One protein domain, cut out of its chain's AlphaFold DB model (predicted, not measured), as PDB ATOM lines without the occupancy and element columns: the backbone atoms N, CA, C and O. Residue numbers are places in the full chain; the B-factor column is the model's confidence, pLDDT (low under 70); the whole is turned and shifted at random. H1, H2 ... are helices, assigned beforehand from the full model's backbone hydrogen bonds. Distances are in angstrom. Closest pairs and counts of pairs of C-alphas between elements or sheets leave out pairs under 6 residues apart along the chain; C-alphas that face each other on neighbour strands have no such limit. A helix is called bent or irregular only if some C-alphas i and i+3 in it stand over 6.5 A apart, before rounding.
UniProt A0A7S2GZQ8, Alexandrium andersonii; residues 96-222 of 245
ATOM      1  N   PRO A  96     -50.262 -39.030  55.959       80.12
ATOM      2  CA  PRO A  96     -49.903 -38.133  54.872       80.12
ATOM      3  C   PRO A  96     -51.129 -37.837  54.001       80.12
ATOM      4  O   PRO A  96     -51.916 -38.739  53.710       80.12
ATOM      5  N   LEU A  97     -51.316 -36.578  53.607       86.62
ATOM      6  CA  LEU A  97     -52.488 -36.164  52.826       86.62
ATOM      7  C   LEU A  97     -52.343 -36.519  51.340       86.62
ATOM      8  O   LEU A  97     -53.337 -36.697  50.638       86.62
ATOM      9  N   ASN A  98     -51.106 -36.646  50.862       95.19
ATOM     10  CA  ASN A  98     -50.782 -36.948  49.476       95.19
ATOM     11  C   ASN A  98     -49.688 -38.030  49.376       95.19
ATOM     12  O   ASN A  98     -49.032 -38.399  50.354       95.19
ATOM     13  N   LEU A  99     -49.526 -38.566  48.165       95.69
ATOM     14  CA  LEU A  99     -48.573 -39.637  47.873       95.69
ATOM     15  C   LEU A  99     -47.113 -39.170  47.994       95.69
ATOM     16  O   LEU A  99     -46.248 -39.950  48.383       95.69
ATOM     17  N   GLU A 100     -46.829 -37.915  47.662       97.19
ATOM     18  CA  GLU A 100     -45.471 -37.367  47.688       97.19
ATOM     19  C   GLU A 100     -44.941 -37.251  49.120       97.19
ATOM     20  O   GLU A 100     -43.819 -37.680  49.385       97.19
ATOM     21  N   ASP A 101     -45.770 -36.781  50.050       95.81
ATOM     22  CA  ASP A 101     -45.484 -36.721  51.482       95.81
ATOM     23  C   ASP A 101     -45.329 -38.123  52.069       95.81
ATOM     24  O   ASP A 101     -44.454 -38.349  52.903       95.81
ATOM     25  N   TYR A 102     -46.133 -39.090  51.607       94.94
ATOM     26  CA  TYR A 102     -45.985 -40.485  52.020       94.94
ATOM     27  C   TYR A 102     -44.626 -41.059  51.610       94.94
ATOM     28  O   TYR A 102     -43.951 -41.680  52.428       94.94
ATOM     29  N   VAL A 103     -44.204 -40.809  50.370       97.25
ATOM     30  CA  VAL A 103     -42.883 -41.209  49.873       97.25
ATOM     31  C   VAL A 103     -41.770 -40.463  50.607       97.25
ATOM     32  O   VAL A 103     -40.795 -41.082  51.019       97.25
ATOM     33  N   HIS A 104     -41.897 -39.151  50.805       97.31
ATOM     34  CA  HIS A 104     -40.895 -38.354  51.509       97.31
ATOM     35  C   HIS A 104     -40.707 -38.825  52.959       97.31
ATOM     36  O   HIS A 104     -39.577 -39.015  53.403       97.31
ATOM     37  N   HIS A 105     -41.806 -39.082  53.673       96.12
ATOM     38  CA  HIS A 105     -41.769 -39.618  55.032       96.12
ATOM     39  C   HIS A 105     -41.106 -40.999  55.095       96.12
ATOM     40  O   HIS A 105     -40.362 -41.286  56.031       96.12
ATOM     41  N   ASP A 106     -41.341 -41.848  54.095       97.19
ATOM     42  CA  ASP A 106     -40.712 -43.162  53.994       97.19
ATOM     43  C   ASP A 106     -39.193 -43.071  53.773       97.19
ATOM     44  O   ASP A 106     -38.427 -43.753  54.454       97.19
ATOM     45  N   LEU A 107     -38.736 -42.168  52.894       97.69
ATOM     46  CA  LEU A 107     -37.304 -41.901  52.692       97.69
ATOM     47  C   LEU A 107     -36.629 -41.407  53.980       97.69
ATOM     48  O   LEU A 107     -35.543 -41.875  54.326       97.69
ATOM     49  N   ASP A 108     -37.275 -40.485  54.698       96.69
ATOM     50  CA  ASP A 108     -36.776 -39.972  55.976       96.69
ATOM     51  C   ASP A 108     -36.736 -41.079  57.045       96.69
ATOM     52  O   ASP A 108     -35.748 -41.228  57.766       96.69
ATOM     53  N   THR A 109     -37.770 -41.927  57.090       95.94
ATOM     54  CA  THR A 109     -37.844 -43.085  57.993       95.94
ATOM     55  C   THR A 109     -36.726 -44.084  57.711       95.94
ATOM     56  O   THR A 109     -36.050 -44.530  58.641       95.94
ATOM     57  N   PHE A 110     -36.487 -44.413  56.438       96.81
ATOM     58  CA  PHE A 110     -35.367 -45.255  56.024       96.81
ATOM     59  C   PHE A 110     -34.025 -44.676  56.486       96.81
ATOM     60  O   PHE A 110     -33.186 -45.406  57.022       96.81
ATOM     61  N   TRP A 111     -33.827 -43.367  56.307       96.31
ATOM     62  CA  TRP A 111     -32.577 -42.719  56.683       96.31
ATOM     63  C   TRP A 111     -32.334 -42.775  58.189       96.31
ATOM     64  O   TRP A 111     -31.256 -43.175  58.620       96.31
ATOM     65  N   ARG A 112     -33.353 -42.451  58.994       94.38
ATOM     66  CA  ARG A 112     -33.281 -42.499  60.464       94.38
ATOM     67  C   ARG A 112     -33.101 -43.912  61.010       94.38
ATOM     68  O   ARG A 112     -32.509 -44.085  62.071       94.38
ATOM     69  N   TRP A 113     -33.608 -44.923  60.305       93.94
ATOM     70  CA  TRP A 113     -33.399 -46.327  60.661       93.94
ATOM     71  C   TRP A 113     -31.932 -46.759  60.499       93.94
ATOM     72  O   TRP A 113     -31.468 -47.679  61.178       93.94
ATOM     73  N   CYS A 114     -31.175 -46.094  59.624       89.69
ATOM     74  CA  CYS A 114     -29.759 -46.362  59.436       89.69
ATOM     75  C   CYS A 114     -28.918 -45.518  60.411       89.69
ATOM     76  O   CYS A 114     -28.974 -44.291  60.343       89.69
ATOM     77  N   PRO A 115     -28.068 -46.121  61.267       81.62
ATOM     78  CA  PRO A 115     -27.068 -45.353  61.998       81.62
ATOM     79  C   PRO A 115     -26.108 -44.733  60.976       81.62
ATOM     80  O   PRO A 115     -25.333 -45.442  60.331       81.62
ATOM     81  N   THR A 116     -26.220 -43.423  60.777       81.56
ATOM     82  CA  THR A 116     -25.441 -42.663  59.799       81.56
ATOM     83  C   THR A 116     -24.492 -41.723  60.530       81.56
ATOM     84  O   THR A 116     -24.918 -41.025  61.453       81.56
ATOM     85  N   PRO A 117     -23.198 -41.706  60.173       86.69
ATOM     86  CA  PRO A 117     -22.320 -40.640  60.620       86.69
ATOM     87  C   PRO A 117     -22.737 -39.309  59.974       86.69
ATOM     88  O   PRO A 117     -23.517 -39.276  59.019       86.69
ATOM     89  N   VAL A 118     -22.246 -38.202  60.534       87.06
ATOM     90  CA  VAL A 118     -22.665 -36.835  60.164       87.06
ATOM     91  C   VAL A 118     -22.399 -36.526  58.684       87.06
ATOM     92  O   VAL A 118     -23.141 -35.771  58.068       87.06
ATOM     93  N   ASP A 119     -21.378 -37.150  58.096       91.06
ATOM     94  CA  ASP A 119     -20.989 -37.039  56.686       91.06
ATOM     95  C   ASP A 119     -21.837 -37.902  55.729       91.06
ATOM     96  O   ASP A 119     -21.659 -37.843  54.512       91.06
ATOM     97  N   GLY A 120     -22.779 -38.692  56.253       94.75
ATOM     98  CA  GLY A 120     -23.713 -39.498  55.474       94.75
ATOM     99  C   GLY A 120     -23.344 -40.977  55.375       94.75
ATOM    100  O   GLY A 120     -22.440 -41.493  56.030       94.75
ATOM    101  N   LEU A 121     -24.089 -41.716  54.553       95.62
ATOM    102  CA  LEU A 121     -23.957 -43.169  54.465       95.62
ATOM    103  C   LEU A 121     -22.970 -43.556  53.362       95.62
ATOM    104  O   LEU A 121     -23.068 -43.083  52.232       95.62
ATOM    105  N   HIS A 122     -22.033 -44.463  53.643       96.25
ATOM    106  CA  HIS A 122     -21.164 -45.007  52.594       96.25
ATOM    107  C   HIS A 122     -22.010 -45.644  51.479       96.25
ATOM    108  O   HIS A 122     -22.917 -46.416  51.775       96.25
ATOM    109  N   ARG A 123     -21.673 -45.419  50.199       95.81
ATOM    110  CA  ARG A 123     -22.392 -45.987  49.034       95.81
ATOM    111  C   ARG A 123     -22.658 -47.501  49.124       95.81
ATOM    112  O   ARG A 123     -23.803 -47.922  49.002       95.81
ATOM    113  N   CYS A 124     -21.634 -48.322  49.407       95.31
ATOM    114  CA  CYS A 124     -21.801 -49.749  49.739       95.31
ATOM    115  C   CYS A 124     -22.844 -49.984  50.842       95.31
ATOM    116  O   CYS A 124     -23.726 -50.826  50.693       95.31
ATOM    117  N   GLY A 125     -22.724 -49.247  51.950       95.25
ATOM    118  CA  GLY A 125     -23.623 -49.346  53.096       95.25
ATOM    119  C   GLY A 125     -25.063 -49.012  52.721       95.25
ATOM    120  O   GLY A 125     -25.964 -49.762  53.081       95.25
ATOM    121  N   LEU A 126     -25.273 -47.962  51.925       96.62
ATOM    122  CA  LEU A 126     -26.583 -47.581  51.401       96.62
ATOM    123  C   LEU A 126     -27.222 -48.710  50.598       96.62
ATOM    124  O   LEU A 126     -28.353 -49.093  50.886       96.62
ATOM    125  N   LEU A 127     -26.495 -49.289  49.640       96.31
ATOM    126  CA  LEU A 127     -27.009 -50.394  48.829       96.31
ATOM    127  C   LEU A 127     -27.384 -51.598  49.702       96.31
ATOM    128  O   LEU A 127     -28.470 -52.149  49.553       96.31
ATOM    129  N   VAL A 128     -26.533 -51.982  50.657       94.94
ATOM    130  CA  VAL A 128     -26.830 -53.090  51.581       94.94
ATOM    131  C   VAL A 128     -28.074 -52.797  52.419       94.94
ATOM    132  O   VAL A 128     -28.947 -53.657  52.530       94.94
ATOM    133  N   LYS A 129     -28.185 -51.579  52.960       96.00
ATOM    134  CA  LYS A 129     -29.323 -51.162  53.781       96.00
ATOM    135  C   LYS A 129     -30.621 -51.103  52.992       96.00
ATOM    136  O   LYS A 129     -31.640 -51.512  53.530       96.00
ATOM    137  N   LEU A 130     -30.596 -50.689  51.726       97.06
ATOM    138  CA  LEU A 130     -31.773 -50.734  50.855       97.06
ATOM    139  C   LEU A 130     -32.263 -52.169  50.636       97.06
ATOM    140  O   LEU A 130     -33.463 -52.421  50.705       97.06
ATOM    141  N   PHE A 131     -31.355 -53.130  50.436       96.31
ATOM    142  CA  PHE A 131     -31.735 -54.544  50.349       96.31
ATOM    143  C   PHE A 131     -32.325 -55.052  51.668       96.31
ATOM    144  O   PHE A 131     -33.374 -55.696  51.657       96.31
ATOM    145  N   ASP A 132     -31.691 -54.742  52.800       95.44
ATOM    146  CA  ASP A 132     -32.194 -55.145  54.117       95.44
ATOM    147  C   ASP A 132     -33.576 -54.528  54.399       95.44
ATOM    148  O   ASP A 132     -34.469 -55.222  54.883       95.44
ATOM    149  N   TYR A 133     -33.785 -53.267  54.007       96.25
ATOM    150  CA  TYR A 133     -35.061 -52.558  54.122       96.25
ATOM    151  C   TYR A 133     -36.177 -53.203  53.287       96.25
ATOM    152  O   TYR A 133     -37.338 -53.201  53.683       96.25
ATOM    153  N   CYS A 134     -35.825 -53.840  52.167       95.19
ATOM    154  CA  CYS A 134     -36.751 -54.640  51.357       95.19
ATOM    155  C   CYS A 134     -36.996 -56.058  51.906       95.19
ATOM    156  O   CYS A 134     -37.679 -56.851  51.258       95.19
ATOM    157  N   GLY A 135     -36.395 -56.427  53.043       94.75
ATOM    158  CA  GLY A 135     -36.429 -57.792  53.577       94.75
ATOM    159  C   GLY A 135     -35.505 -58.773  52.844       94.75
ATOM    160  O   GLY A 135     -35.586 -59.984  53.053       94.75
ATOM    161  N   LEU A 136     -34.595 -58.287  51.994       93.56
ATOM    162  CA  LEU A 136     -33.652 -59.104  51.226       93.56
ATOM    163  C   LEU A 136     -32.359 -59.371  52.009       93.56
ATOM    164  O   LEU A 136     -31.251 -59.110  51.542       93.56
ATOM    165  N   THR A 137     -32.502 -59.938  53.203       89.94
ATOM    166  CA  THR A 137     -31.389 -60.152  54.144       89.94
ATOM    167  C   THR A 137     -30.523 -61.369  53.806       89.94
ATOM    168  O   THR A 137     -29.350 -61.420  54.181       89.94
ATOM    169  N   LYS A 138     -31.064 -62.349  53.068       90.25
ATOM    170  CA  LYS A 138     -30.331 -63.559  52.660       90.25
ATOM    171  C   LYS A 138     -29.234 -63.238  51.641       90.25
ATOM    172  O   LYS A 138     -29.419 -62.406  50.754       90.25
ATOM    173  N   LYS A 139     -28.116 -63.968  51.725       82.62
ATOM    174  CA  LYS A 139     -26.962 -63.813  50.824       82.62
ATOM    175  C   LYS A 139     -27.343 -63.997  49.350       82.62
ATOM    176  O   LYS A 139     -26.919 -63.201  48.519       82.62
ATOM    177  N   ASP A 140     -28.217 -64.958  49.055       82.44
ATOM    178  CA  ASP A 140     -28.650 -65.279  47.686       82.44
ATOM    179  C   ASP A 140     -29.486 -64.168  47.039       82.44
ATOM    180  O   ASP A 140     -29.613 -64.101  45.819       82.44
ATOM    181  N   ASN A 141     -30.022 -63.243  47.838       81.06
ATOM    182  CA  ASN A 141     -30.752 -62.097  47.310       81.06
ATOM    183  C   ASN A 141     -29.812 -60.989  46.817       81.06
ATOM    184  O   ASN A 141     -30.202 -60.198  45.956       81.06
ATOM    185  N   LYS A 142     -28.573 -60.941  47.326       78.06
ATOM    186  CA  LYS A 142     -27.573 -59.895  47.056       78.06
ATOM    187  C   LYS A 142     -26.701 -60.266  45.850       78.06
ATOM    188  O   LYS A 142     -25.475 -60.197  45.894       78.06
ATOM    189  N   VAL A 143     -27.354 -60.678  44.762       86.44
ATOM    190  CA  VAL A 143     -26.695 -61.009  43.491       86.44
ATOM    191  C   VAL A 143     -26.053 -59.747  42.913       86.44
ATOM    192  O   VAL A 143     -26.700 -58.701  42.832       86.44
ATOM    193  N   SER A 144     -24.797 -59.849  42.473       89.00
ATOM    194  CA  SER A 144     -23.993 -58.719  41.978       89.00
ATOM    195  C   SER A 144     -24.706 -57.891  40.903       89.00
ATOM    196  O   SER A 144     -24.647 -56.665  40.932       89.00
ATOM    197  N   PHE A 145     -25.441 -58.542  39.997       92.00
ATOM    198  CA  PHE A 145     -26.238 -57.877  38.969       92.00
ATOM    199  C   PHE A 145     -27.335 -56.968  39.551       92.00
ATOM    200  O   PHE A 145     -27.465 -55.823  39.123       92.00
ATOM    201  N   LYS A 146     -28.082 -57.428  40.565       93.94
ATOM    202  CA  LYS A 146     -29.138 -56.629  41.215       93.94
ATOM    203  C   LYS A 146     -28.556 -55.403  41.915       93.94
ATOM    204  O   LYS A 146     -29.125 -54.320  41.827       93.94
ATOM    205  N   VAL A 147     -27.406 -55.573  42.571       94.31
ATOM    206  CA  VAL A 147     -26.684 -54.474  43.229       94.31
ATOM    207  C   VAL A 147     -26.218 -53.444  42.199       94.31
ATOM    208  O   VAL A 147     -26.505 -52.264  42.363       94.31
ATOM    209  N   LYS A 148     -25.569 -53.884  41.109       94.31
ATOM    210  CA  LYS A 148     -25.130 -53.000  40.012       94.31
ATOM    211  C   LYS A 148     -26.294 -52.248  39.371       94.31
ATOM    212  O   LYS A 148     -26.157 -51.076  39.042       94.31
ATOM    213  N   ARG A 149     -27.438 -52.912  39.208       94.75
ATOM    214  CA  ARG A 149     -28.645 -52.306  38.643       94.75
ATOM    215  C   ARG A 149     -29.202 -51.204  39.538       94.75
ATOM    216  O   ARG A 149     -29.436 -50.105  39.055       94.75
ATOM    217  N   LEU A 150     -29.368 -51.481  40.832       96.50
ATOM    218  CA  LEU A 150     -29.827 -50.474  41.790       96.50
ATOM    219  C   LEU A 150     -28.850 -49.294  41.883       96.50
ATOM    220  O   LEU A 150     -29.272 -48.143  41.918       96.50
ATOM    221  N   ASP A 151     -27.549 -49.580  41.886       96.81
ATOM    222  CA  ASP A 151     -26.500 -48.564  41.869       96.81
ATOM    223  C   ASP A 151     -26.583 -47.653  40.630       96.81
ATOM    224  O   ASP A 151     -26.552 -46.428  40.755       96.81
ATOM    225  N   GLY A 152     -26.747 -48.239  39.440       96.31
ATOM    226  CA  GLY A 152     -26.925 -47.496  38.191       96.31
ATOM    227  C   GLY A 152     -28.198 -46.645  38.175       96.31
ATOM    228  O   GLY A 152     -28.174 -45.509  37.695       96.31
ATOM    229  N   GLU A 153     -29.289 -47.143  38.756       97.62
ATOM    230  CA  GLU A 153     -30.540 -46.389  38.872       97.62
ATOM    231  C   GLU A 153     -30.378 -45.172  39.796       97.62
ATOM    232  O   GLU A 153     -30.695 -44.045  39.414       97.62
ATOM    233  N   LEU A 154     -29.803 -45.358  40.990       97.81
ATOM    234  CA  LEU A 154     -29.545 -44.261  41.932       97.81
ATOM    235  C   LEU A 154     -28.620 -43.192  41.333       97.81
ATOM    236  O   LEU A 154     -28.819 -41.995  41.551       97.81
ATOM    237  N   ARG A 155     -27.636 -43.611  40.535       97.31
ATOM    238  CA  ARG A 155     -26.762 -42.706  39.779       97.31
ATOM    239  C   ARG A 155     -27.522 -41.925  38.713       97.31
ATOM    240  O   ARG A 155     -27.410 -40.706  38.659       97.31
ATOM    241  N   THR A 156     -28.355 -42.598  37.923       97.31
ATOM    242  CA  THR A 156     -29.197 -41.956  36.900       97.31
ATOM    243  C   THR A 156     -30.113 -40.896  37.511       97.31
ATOM    244  O   THR A 156     -30.343 -39.848  36.904       97.31
ATOM    245  N   LEU A 157     -30.587 -41.130  38.738       97.75
ATOM    246  CA  LEU A 157     -31.402 -40.198  39.518       97.75
ATOM    247  C   LEU A 157     -30.595 -39.074  40.192       97.75
ATOM    248  O   LEU A 157     -31.194 -38.166  40.765       97.75
ATOM    249  N   GLY A 158     -29.263 -39.087  40.103       97.44
ATOM    250  CA  GLY A 158     -28.378 -38.079  40.692       97.44
ATOM    251  C   GLY A 158     -28.182 -38.210  42.204       97.44
ATOM    252  O   GLY A 158     -27.702 -37.274  42.832       97.44
ATOM    253  N   VAL A 159     -28.557 -39.348  42.798       97.62
ATOM    254  CA  VAL A 159     -28.283 -39.651  44.215       97.62
ATOM    255  C   VAL A 159     -26.805 -40.000  44.408       97.62
ATOM    256  O   VAL A 159     -26.205 -39.681  45.432       97.62
ATOM    257  N   LEU A 160     -26.212 -40.661  43.411       97.06
ATOM    258  CA  LEU A 160     -24.798 -41.031  43.379       97.06
ATOM    259  C   LEU A 160     -24.098 -40.227  42.285       97.06
ATOM    260  O   LEU A 160     -24.578 -40.183  41.154       97.06
ATOM    261  N   LEU A 161     -22.966 -39.611  42.624       92.94
ATOM    262  CA  LEU A 161     -22.268 -38.678  41.733       92.94
ATOM    263  C   LEU A 161     -21.308 -39.358  40.749       92.94
ATOM    264  O   LEU A 161     -21.040 -38.810  39.687       92.94
ATOM    265  N   THR A 162     -20.769 -40.526  41.103       94.75
ATOM    266  CA  THR A 162     -19.663 -41.156  40.361       94.75
ATOM    267  C   THR A 162     -20.053 -42.503  39.764       94.75
ATOM    268  O   THR A 162     -20.878 -43.247  40.312       94.75
ATOM    269  N   ASP A 163     -19.391 -42.865  38.666       92.88
ATOM    270  CA  ASP A 163     -19.634 -44.133  37.981       92.88
ATOM    271  C   ASP A 163     -19.068 -45.353  38.709       92.88
ATOM    272  O   ASP A 163     -19.636 -46.448  38.646       92.88
ATOM    273  N   HIS A 164     -17.973 -45.156  39.437       92.00
ATOM    274  CA  HIS A 164     -17.268 -46.202  40.162       92.00
ATOM    275  C   HIS A 164     -17.459 -46.046  41.671       92.00
ATOM    276  O   HIS A 164     -17.611 -44.939  42.188       92.00
ATOM    277  N   MET A 165     -17.470 -47.175  42.379       91.38
ATOM    278  CA  MET A 165     -17.564 -47.186  43.835       91.38
ATOM    279  C   MET A 165     -16.204 -46.860  44.448       91.38
ATOM    280  O   MET A 165     -15.247 -47.606  44.254       91.38
ATOM    281  N   GLU A 166     -16.144 -45.788  45.230       92.25
ATOM    282  CA  GLU A 166     -14.932 -45.373  45.939       92.25
ATOM    283  C   GLU A 166     -15.080 -45.599  47.450       92.25
ATOM    284  O   GLU A 166     -16.171 -45.472  48.009       92.25
ATOM    285  N   ALA A 167     -13.973 -45.913  48.128       90.88
ATOM    286  CA  ALA A 167     -13.967 -46.258  49.557       90.88
ATOM    287  C   ALA A 167     -14.349 -45.089  50.490       90.88
ATOM    288  O   ALA A 167     -14.808 -45.283  51.616       90.88
ATOM    289  N   HIS A 168     -14.153 -43.852  50.036       92.88
ATOM    290  CA  HIS A 168     -14.483 -42.653  50.803       92.88
ATOM    291  C   HIS A 168     -15.829 -42.050  50.387       92.88
ATOM    292  O   HIS A 168     -16.278 -41.085  50.999       92.88
ATOM    293  N   GLN A 169     -16.508 -42.623  49.389       94.94
ATOM    294  CA  GLN A 169     -17.744 -42.051  48.882       94.94
ATOM    295  C   GLN A 169     -18.877 -42.204  49.898       94.94
ATOM    296  O   GLN A 169     -19.307 -43.314  50.247       94.94
ATOM    297  N   ARG A 170     -19.382 -41.057  50.338       96.12
ATOM    298  CA  ARG A 170     -20.551 -40.926  51.200       96.12
ATOM    299  C   ARG A 170     -21.703 -40.331  50.405       96.12
ATOM    300  O   ARG A 170     -21.502 -39.526  49.500       96.12
ATOM    301  N   VAL A 171     -22.907 -40.762  50.740       97.25
ATOM    302  CA  VAL A 171     -24.154 -40.184  50.259       97.25
ATOM    303  C   VAL A 171     -24.693 -39.340  51.408       97.25
ATOM    304  O   VAL A 171     -24.983 -39.915  52.460       97.25
ATOM    305  N   PRO A 172     -24.786 -38.009  51.270       96.88
ATOM    306  CA  PRO A 172     -25.367 -37.167  52.307       96.88
ATOM    307  C   PRO A 172     -26.894 -37.320  52.346       96.88
ATOM    308  O   PRO A 172     -27.516 -37.763  51.374       96.88
ATOM    309  N   TYR A 173     -27.497 -36.933  53.473       96.62
ATOM    310  CA  TYR A 173     -28.948 -36.991  53.681       96.62
ATOM    311  C   TYR A 173     -29.706 -36.256  52.575       96.62
ATOM    312  O   TYR A 173     -30.654 -36.788  52.001       96.62
ATOM    313  N   GLU A 174     -29.251 -35.059  52.222       97.38
ATOM    314  CA  GLU A 174     -29.881 -34.181  51.242       97.38
ATOM    315  C   GLU A 174     -29.875 -34.826  49.851       97.38
ATOM    316  O   GLU A 174     -30.894 -34.841  49.158       97.38
ATOM    317  N   ALA A 175     -28.761 -35.450  49.459       97.62
ATOM    318  CA  ALA A 175     -28.664 -36.134  48.170       97.62
ATOM    319  C   ALA A 175     -29.591 -37.353  48.074       97.62
ATOM    320  O   ALA A 175     -30.002 -37.714  46.973       97.62
ATOM    321  N   PHE A 176     -29.932 -37.990  49.197       97.81
ATOM    322  CA  PHE A 176     -30.835 -39.135  49.214       97.81
ATOM    323  C   PHE A 176     -32.292 -38.716  49.452       97.81
ATOM    324  O   PHE A 176     -33.131 -38.838  48.562       97.81
ATOM    325  N   VAL A 177     -32.601 -38.181  50.633       97.38
ATOM    326  CA  VAL A 177     -33.967 -37.871  51.082       97.38
ATOM    327  C   VAL A 177     -34.538 -36.655  50.350       97.38
ATOM    328  O   VAL A 177     -35.699 -36.661  49.919       97.38
ATOM    329  N   GLN A 178     -33.716 -35.625  50.121       97.69
ATOM    330  CA  GLN A 178     -34.162 -34.412  49.432       97.69
ATOM    331  C   GLN A 178     -34.081 -34.515  47.898       97.69
ATOM    332  O   GLN A 178     -34.584 -33.615  47.215       97.69
ATOM    333  N   SER A 179     -33.612 -35.634  47.332       98.38
ATOM    334  CA  SER A 179     -33.596 -35.843  45.880       98.38
ATOM    335  C   SER A 179     -34.999 -35.848  45.274       98.38
ATOM    336  O   SER A 179     -35.775 -36.801  45.398       98.38
ATOM    337  N   ARG A 180     -35.313 -34.776  44.539       98.25
ATOM    338  CA  ARG A 180     -36.565 -34.644  43.784       98.25
ATOM    339  C   ARG A 180     -36.730 -35.775  42.767       98.25
ATOM    340  O   ARG A 180     -37.814 -36.336  42.653       98.25
ATOM    341  N   ARG A 181     -35.656 -36.125  42.052       98.25
ATOM    342  CA  ARG A 181     -35.685 -37.157  41.005       98.25
ATOM    343  C   ARG A 181     -35.971 -38.535  41.592       98.25
ATOM    344  O   ARG A 181     -36.791 -39.257  41.032       98.25
ATOM    345  N   LEU A 182     -35.365 -38.869  42.737       98.50
ATOM    346  CA  LEU A 182     -35.668 -40.113  43.450       98.50
ATOM    347  C   LEU A 182     -37.132 -40.158  43.890       98.50
ATOM    348  O   LEU A 182     -37.820 -41.131  43.589       98.50
ATOM    349  N   ARG A 183     -37.636 -39.096  44.533       98.38
ATOM    350  CA  ARG A 183     -39.049 -39.028  44.941       98.38
ATOM    351  C   ARG A 183     -39.993 -39.219  43.761       98.38
ATOM    352  O   ARG A 183     -40.895 -40.046  43.834       98.38
ATOM    353  N   GLU A 184     -39.761 -38.515  42.656       98.31
ATOM    354  CA  GLU A 184     -40.570 -38.662  41.444       98.31
ATOM    355  C   GLU A 184     -40.515 -40.088  40.875       98.31
ATOM    356  O   GLU A 184     -41.545 -40.605  40.444       98.31
ATOM    357  N   ALA A 185     -39.351 -40.743  40.890       98.25
ATOM    358  CA  ALA A 185     -39.209 -42.126  40.433       98.25
ATOM    359  C   ALA A 185     -40.003 -43.109  41.311       98.25
ATOM    360  O   ALA A 185     -40.717 -43.967  40.786       98.25
ATOM    361  N   VAL A 186     -39.953 -42.942  42.636       98.06
ATOM    362  CA  VAL A 186     -40.732 -43.752  43.584       98.06
ATOM    363  C   VAL A 186     -42.236 -43.505  43.397       98.06
ATOM    364  O   VAL A 186     -43.002 -44.458  43.297       98.06
ATOM    365  N   VAL A 187     -42.670 -42.249  43.248       97.75
ATOM    366  CA  VAL A 187     -44.079 -41.875  42.998       97.75
ATOM    367  C   VAL A 187     -44.601 -42.407  41.655       97.75
ATOM    368  O   VAL A 187     -45.782 -42.737  41.525       97.75
ATOM    369  N   LYS A 188     -43.750 -42.482  40.626       97.31
ATOM    370  CA  LYS A 188     -44.099 -43.035  39.303       97.31
ATOM    371  C   LYS A 188     -44.153 -44.565  39.292       97.31
ATOM    372  O   LYS A 188     -44.738 -45.128  38.369       97.31
ATOM    373  N   CYS A 189     -43.597 -45.239  40.298       97.69
ATOM    374  CA  CYS A 189     -43.664 -46.691  40.408       97.69
ATOM    375  C   CYS A 189     -45.119 -47.151  40.587       97.69
ATOM    376  O   CYS A 189     -45.796 -46.782  41.550       97.69
ATOM    377  N   SER A 190     -45.604 -47.989  39.669       96.62
ATOM    378  CA  SER A 190     -46.986 -48.487  39.680       96.62
ATOM    379  C   SER A 190     -47.321 -49.239  40.970       96.62
ATOM    380  O   SER A 190     -48.382 -49.013  41.548       96.62
ATOM    381  N   GLY A 191     -46.395 -50.061  41.474       95.75
ATOM    382  CA  GLY A 191     -46.564 -50.784  42.737       95.75
ATOM    383  C   GLY A 191     -46.766 -49.853  43.936       95.75
ATOM    384  O   GLY A 191     -47.604 -50.128  44.790       95.75
ATOM    385  N   VAL A 192     -46.060 -48.720  43.973       96.88
ATOM    386  CA  VAL A 192     -46.188 -47.722  45.047       96.88
ATOM    387  C   VAL A 192     -47.557 -47.040  45.004       96.88
ATOM    388  O   VAL A 192     -48.194 -46.877  46.044       96.88
ATOM    389  N   ARG A 193     -48.045 -46.682  43.810       96.56
ATOM    390  CA  ARG A 193     -49.383 -46.089  43.639       96.56
ATOM    391  C   ARG A 193     -50.492 -47.047  44.064       96.56
ATOM    392  O   ARG A 193     -51.386 -46.650  44.804       96.56
ATOM    393  N   LEU A 194     -50.399 -48.312  43.651       95.50
ATOM    394  CA  LEU A 194     -51.361 -49.347  44.036       95.50
ATOM    395  C   LEU A 194     -51.388 -49.554  45.553       95.50
ATOM    396  O   LEU A 194     -52.467 -49.580  46.145       95.50
ATOM    397  N   LEU A 195     -50.209 -49.636  46.179       94.75
ATOM    398  CA  LEU A 195     -50.068 -49.741  47.630       94.75
ATOM    399  C   LEU A 195     -50.715 -48.542  48.342       94.75
ATOM    400  O   LEU A 195     -51.457 -48.709  49.310       94.75
ATOM    401  N   TRP A 196     -50.476 -47.326  47.849       94.94
ATOM    402  CA  TRP A 196     -51.076 -46.110  48.391       94.94
ATOM    403  C   TRP A 196     -52.604 -46.102  48.283       94.94
ATOM    404  O   TRP A 196     -53.298 -45.863  49.273       94.94
ATOM    405  N   ASP A 197     -53.144 -46.420  47.106       94.56
ATOM    406  CA  ASP A 197     -54.588 -46.477  46.880       94.56
ATOM    407  C   ASP A 197     -55.260 -47.574  47.715       94.56
ATOM    408  O   ASP A 197     -56.404 -47.417  48.154       94.56
ATOM    409  N   GLN A 198     -54.570 -48.694  47.948       92.62
ATOM    410  CA  GLN A 198     -55.033 -49.749  48.843       92.62
ATOM    411  C   GLN A 198     -55.068 -49.259  50.292       92.62
ATOM    412  O   GLN A 198     -56.098 -49.403  50.948       92.62
ATOM    413  N   LYS A 199     -53.995 -48.623  50.774       91.25
ATOM    414  CA  LYS A 199     -53.908 -48.081  52.136       91.25
ATOM    415  C   LYS A 199     -54.968 -47.011  52.399       91.25
ATOM    416  O   LYS A 199     -55.622 -47.036  53.437       91.25
ATOM    417  N   ARG A 200     -55.202 -46.114  51.433       90.88
ATOM    418  CA  ARG A 200     -56.235 -45.072  51.532       90.88
ATOM    419  C   ARG A 200     -57.646 -45.660  51.614       90.88
ATOM    420  O   ARG A 200     -58.464 -45.152  52.369       90.88
ATOM    421  N   ARG A 201     -57.939 -46.722  50.852       91.38
ATOM    422  CA  ARG A 201     -59.268 -47.365  50.832       91.38
ATOM    423  C   ARG A 201     -59.510 -48.292  52.023       91.38
ATOM    424  O   ARG A 201     -60.605 -48.299  52.566       91.38
ATOM    425  N   ALA A 202     -58.507 -49.074  52.413       87.94
ATOM    426  CA  ALA A 202     -58.617 -50.064  53.484       87.94
ATOM    427  C   ALA A 202     -58.434 -49.465  54.892       87.94
ATOM    428  O   ALA A 202     -58.697 -50.137  55.893       87.94
ATOM    429  N   GLY A 203     -57.951 -48.223  54.995       84.19
ATOM    430  CA  GLY A 203     -57.620 -47.601  56.274       84.19
ATOM    431  C   GLY A 203     -56.574 -48.415  57.044       84.19
ATOM    432  O   GLY A 203     -55.586 -48.885  56.480       84.19
ATOM    433  N   LYS A 204     -56.792 -48.615  58.351       78.31
ATOM    434  CA  LYS A 204     -55.878 -49.377  59.228       78.31
ATOM    435  C   LYS A 204     -55.811 -50.883  58.933       78.31
ATOM    436  O   LYS A 204     -54.910 -51.533  59.444       78.31
ATOM    437  N   ALA A 205     -56.727 -51.438  58.139       81.69
ATOM    438  CA  ALA A 205     -56.821 -52.882  57.904       81.69
ATOM    439  C   ALA A 205     -55.946 -53.389  56.737       81.69
ATOM    440  O   ALA A 205     -56.071 -54.543  56.330       81.69
ATOM    441  N   CYS A 206     -55.082 -52.548  56.160       81.25
ATOM    442  CA  CYS A 206     -54.214 -52.975  55.067       81.25
ATOM    443  C   CYS A 206     -53.146 -53.961  55.574       81.25
ATOM    444  O   CYS A 206     -52.307 -53.603  56.397       81.25
ATOM    445  N   ALA A 207     -53.185 -55.197  55.072       80.06
ATOM    446  CA  ALA A 207     -52.227 -56.243  55.430       80.06
ATOM    447  C   ALA A 207     -50.829 -56.012  54.829       80.06
ATOM    448  O   ALA A 207     -49.849 -56.540  55.352       80.06
ATOM    449  N   ASP A 208     -50.727 -55.239  53.741       82.44
ATOM    450  CA  ASP A 208     -49.437 -54.909  53.141       82.44
ATOM    451  C   ASP A 208     -48.827 -53.687  53.837       82.44
ATOM    452  O   ASP A 208     -49.279 -52.549  53.690       82.44
ATOM    453  N   THR A 209     -47.798 -53.949  54.637       87.31
ATOM    454  CA  THR A 209     -47.057 -52.947  55.409       87.31
ATOM    455  C   THR A 209     -45.776 -52.502  54.715       87.31
ATOM    456  O   THR A 209     -44.948 -51.828  55.332       87.31
ATOM    457  N   ARG A 210     -45.575 -52.877  53.444       93.62
ATOM    458  CA  ARG A 210     -44.359 -52.515  52.718       93.62
ATOM    459  C   ARG A 210     -44.211 -51.001  52.597       93.62
ATOM    460  O   ARG A 210     -45.165 -50.260  52.375       93.62
ATOM    461  N   ALA A 211     -42.968 -50.565  52.710       95.69
ATOM    462  CA  ALA A 211     -42.550 -49.194  52.485       95.69
ATOM    463  C   ALA A 211     -42.539 -48.855  50.976       95.69
ATOM    464  O   ALA A 211     -42.079 -49.684  50.180       95.69
ATOM    465  N   PRO A 212     -42.996 -47.662  50.547       97.38
ATOM    466  CA  PRO A 212     -42.863 -47.179  49.169       97.38
ATOM    467  C   PRO A 212     -41.472 -47.360  48.556       97.38
ATOM    468  O   PRO A 212     -41.348 -47.883  47.446       97.38
ATOM    469  N   LEU A 213     -40.422 -46.979  49.284       98.06
ATOM    470  CA  LEU A 213     -39.038 -47.131  48.854       98.06
ATOM    471  C   LEU A 213     -38.705 -48.603  48.617       98.06
ATOM    472  O   LEU A 213     -38.097 -48.934  47.601       98.06
ATOM    473  N   ALA A 214     -39.146 -49.497  49.507       97.56
ATOM    474  CA  ALA A 214     -38.917 -50.929  49.349       97.56
ATOM    475  C   ALA A 214     -39.602 -51.483  48.089       97.56
ATOM    476  O   ALA A 214     -38.996 -52.245  47.338       97.56
ATOM    477  N   VAL A 215     -40.841 -51.068  47.811       97.38
ATOM    478  CA  VAL A 215     -41.558 -51.465  46.586       97.38
ATOM    479  C   VAL A 215     -40.831 -50.971  45.333       97.38
ATOM    480  O   VAL A 215     -40.664 -51.740  44.383       97.38
ATOM    481  N   TRP A 216     -40.347 -49.727  45.335       98.00
ATOM    482  CA  TRP A 216     -39.564 -49.186  44.223       98.00
ATOM    483  C   TRP A 216     -38.246 -49.948  44.022       98.00
ATOM    484  O   TRP A 216     -37.971 -50.387  42.907       98.00
ATOM    485  N   VAL A 217     -37.471 -50.199  45.083       97.38
ATOM    486  CA  VAL A 217     -36.220 -50.975  44.996       97.38
ATOM    487  C   VAL A 217     -36.484 -52.371  44.438       97.38
ATOM    488  O   VAL A 217     -35.773 -52.808  43.532       97.38
ATOM    489  N   LEU A 218     -37.520 -53.061  44.932       96.38
ATOM    490  CA  LEU A 218     -37.922 -54.372  44.418       96.38
ATOM    491  C   LEU A 218     -38.248 -54.303  42.921       96.38
ATOM    492  O   LEU A 218     -37.813 -55.175  42.170       96.38
ATOM    493  N   SER A 219     -38.945 -53.260  42.468       96.19
ATOM    494  CA  SER A 219     -39.234 -53.049  41.046       96.19
ATOM    495  C   SER A 219     -37.962 -52.831  40.223       96.19
ATOM    496  O   SER A 219     -37.821 -53.446  39.167       96.19
ATOM    497  N   VAL A 220     -37.017 -52.020  40.713       96.12
ATOM    498  CA  VAL A 220     -35.739 -51.758  40.036       96.12
ATOM    499  C   VAL A 220     -34.956 -53.050  39.863       96.12
ATOM    500  O   VAL A 220     -34.544 -53.361  38.751       96.12
ATOM    501  N   ILE A 221     -34.773 -53.836  40.926       95.69
ATOM    502  CA  ILE A 221     -33.939 -55.047  40.875       95.69
ATOM    503  C   ILE A 221     -34.621 -56.241  40.199       95.69
ATOM    504  O   ILE A 221     -33.931 -57.190  39.828       95.69
ATOM    505  N   SER A 222     -35.952 -56.222  40.082       94.12
ATOM    506  CA  SER A 222     -36.726 -57.273  39.404       94.12
ATOM    507  C   SER A 222     -36.919 -56.992  37.921       94.12
ATOM    508  O   SER A 222     -37.287 -57.905  37.191       94.12
TER     509      SER A 222
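What this domain is: This is residues 96 to 222 of the 245 residues of a protein of Alexandrium andersonii (UniProt A0A7S2GZQ8). Five helices, H1, H2, H3, H5 and H6, gather round the last one, H7, which is the core of a cluster of crossed helices rather than a side-by-side bundle. H6, kinked near residue 199, reaches to one end of the longest axis, and a long loop around Ala 167 makes the other end. The printed part has 127 residues with seven named helices, H1 to H7 in chain order, and no named strand; its class is all helix. It is compact, with a radius of gyration of the C-alphas of 14.5 A, and spans 45 by 31 by 25 A.

How they stand to each other: Going along from Pro 96, look for H1 at residues 99 to 113, H2 at 123 to 133, H3 at 144 to 156, H4 at 173 to 176, H5 at 180 to 188, H6 at 190 to 205 and H7, the hub, at 212 to 222. H1 touches H7 with residues 102 to 107 alone, about perpendicular at 85 degrees; the closest C-alphas, of Val 103 and Pro 212, are 6.0 A apart. With residues 99 to 104 alone H1 touches H5 at a steep tilt of 64 degrees, opposite ways; the closest C-alphas, of Val 103 and Arg 183, are 6.6 A apart. H2 touches H7, closest at the C-alphas of Tyr 133 and Ala 214, 6.3 A. H3 touches H7 at a steep tilt of 58 degrees, opposite ways, closest at the C-alphas of Lys 146 and Ile 221, 5.1 A. H4 touches no helix but is near H1. H5 only just touches H7, with 3 pairs of C-alphas within 8 A, the closest those of Val 186 and Trp 216 at 5.6 A. H6 and H7 form a helical hairpin, closest at the C-alphas of Val 192 and Pro 212, 5.3 A. Among the pairs that are apart are H1 and H3, and H2 and H6. In H1, H2, H3, H5 and H7 every O i to N i+4 pair is within hydrogen-bond range; in H6 it is 10 of 12, and H4 is too short for such a pair.

Where its parts are: Find C-alpha 99 at (-48.573, -39.637, 47.873); from there H1 runs 20.9 A to Trp 113. H2 covers 15.2 A and H3 18.3 A. H6 covers 21.2 A and is irregular, its C-alphas 201 and 204 being 9.3 A apart. H7 runs 15.3 A to C-alpha 222 at (-36.726, -57.273, 39.404).

The domain as a whole: The C-alphas farthest apart, of Ala 167 and Arg 201, are 45.3 A from each other. The link from H3 to H4, residues 157 to 172, is long, and its residues 170 to 171 pair antiparallel with residues 121 to 122. The printed part has no cut, and no printed residue of this model has a pLDDT under 70.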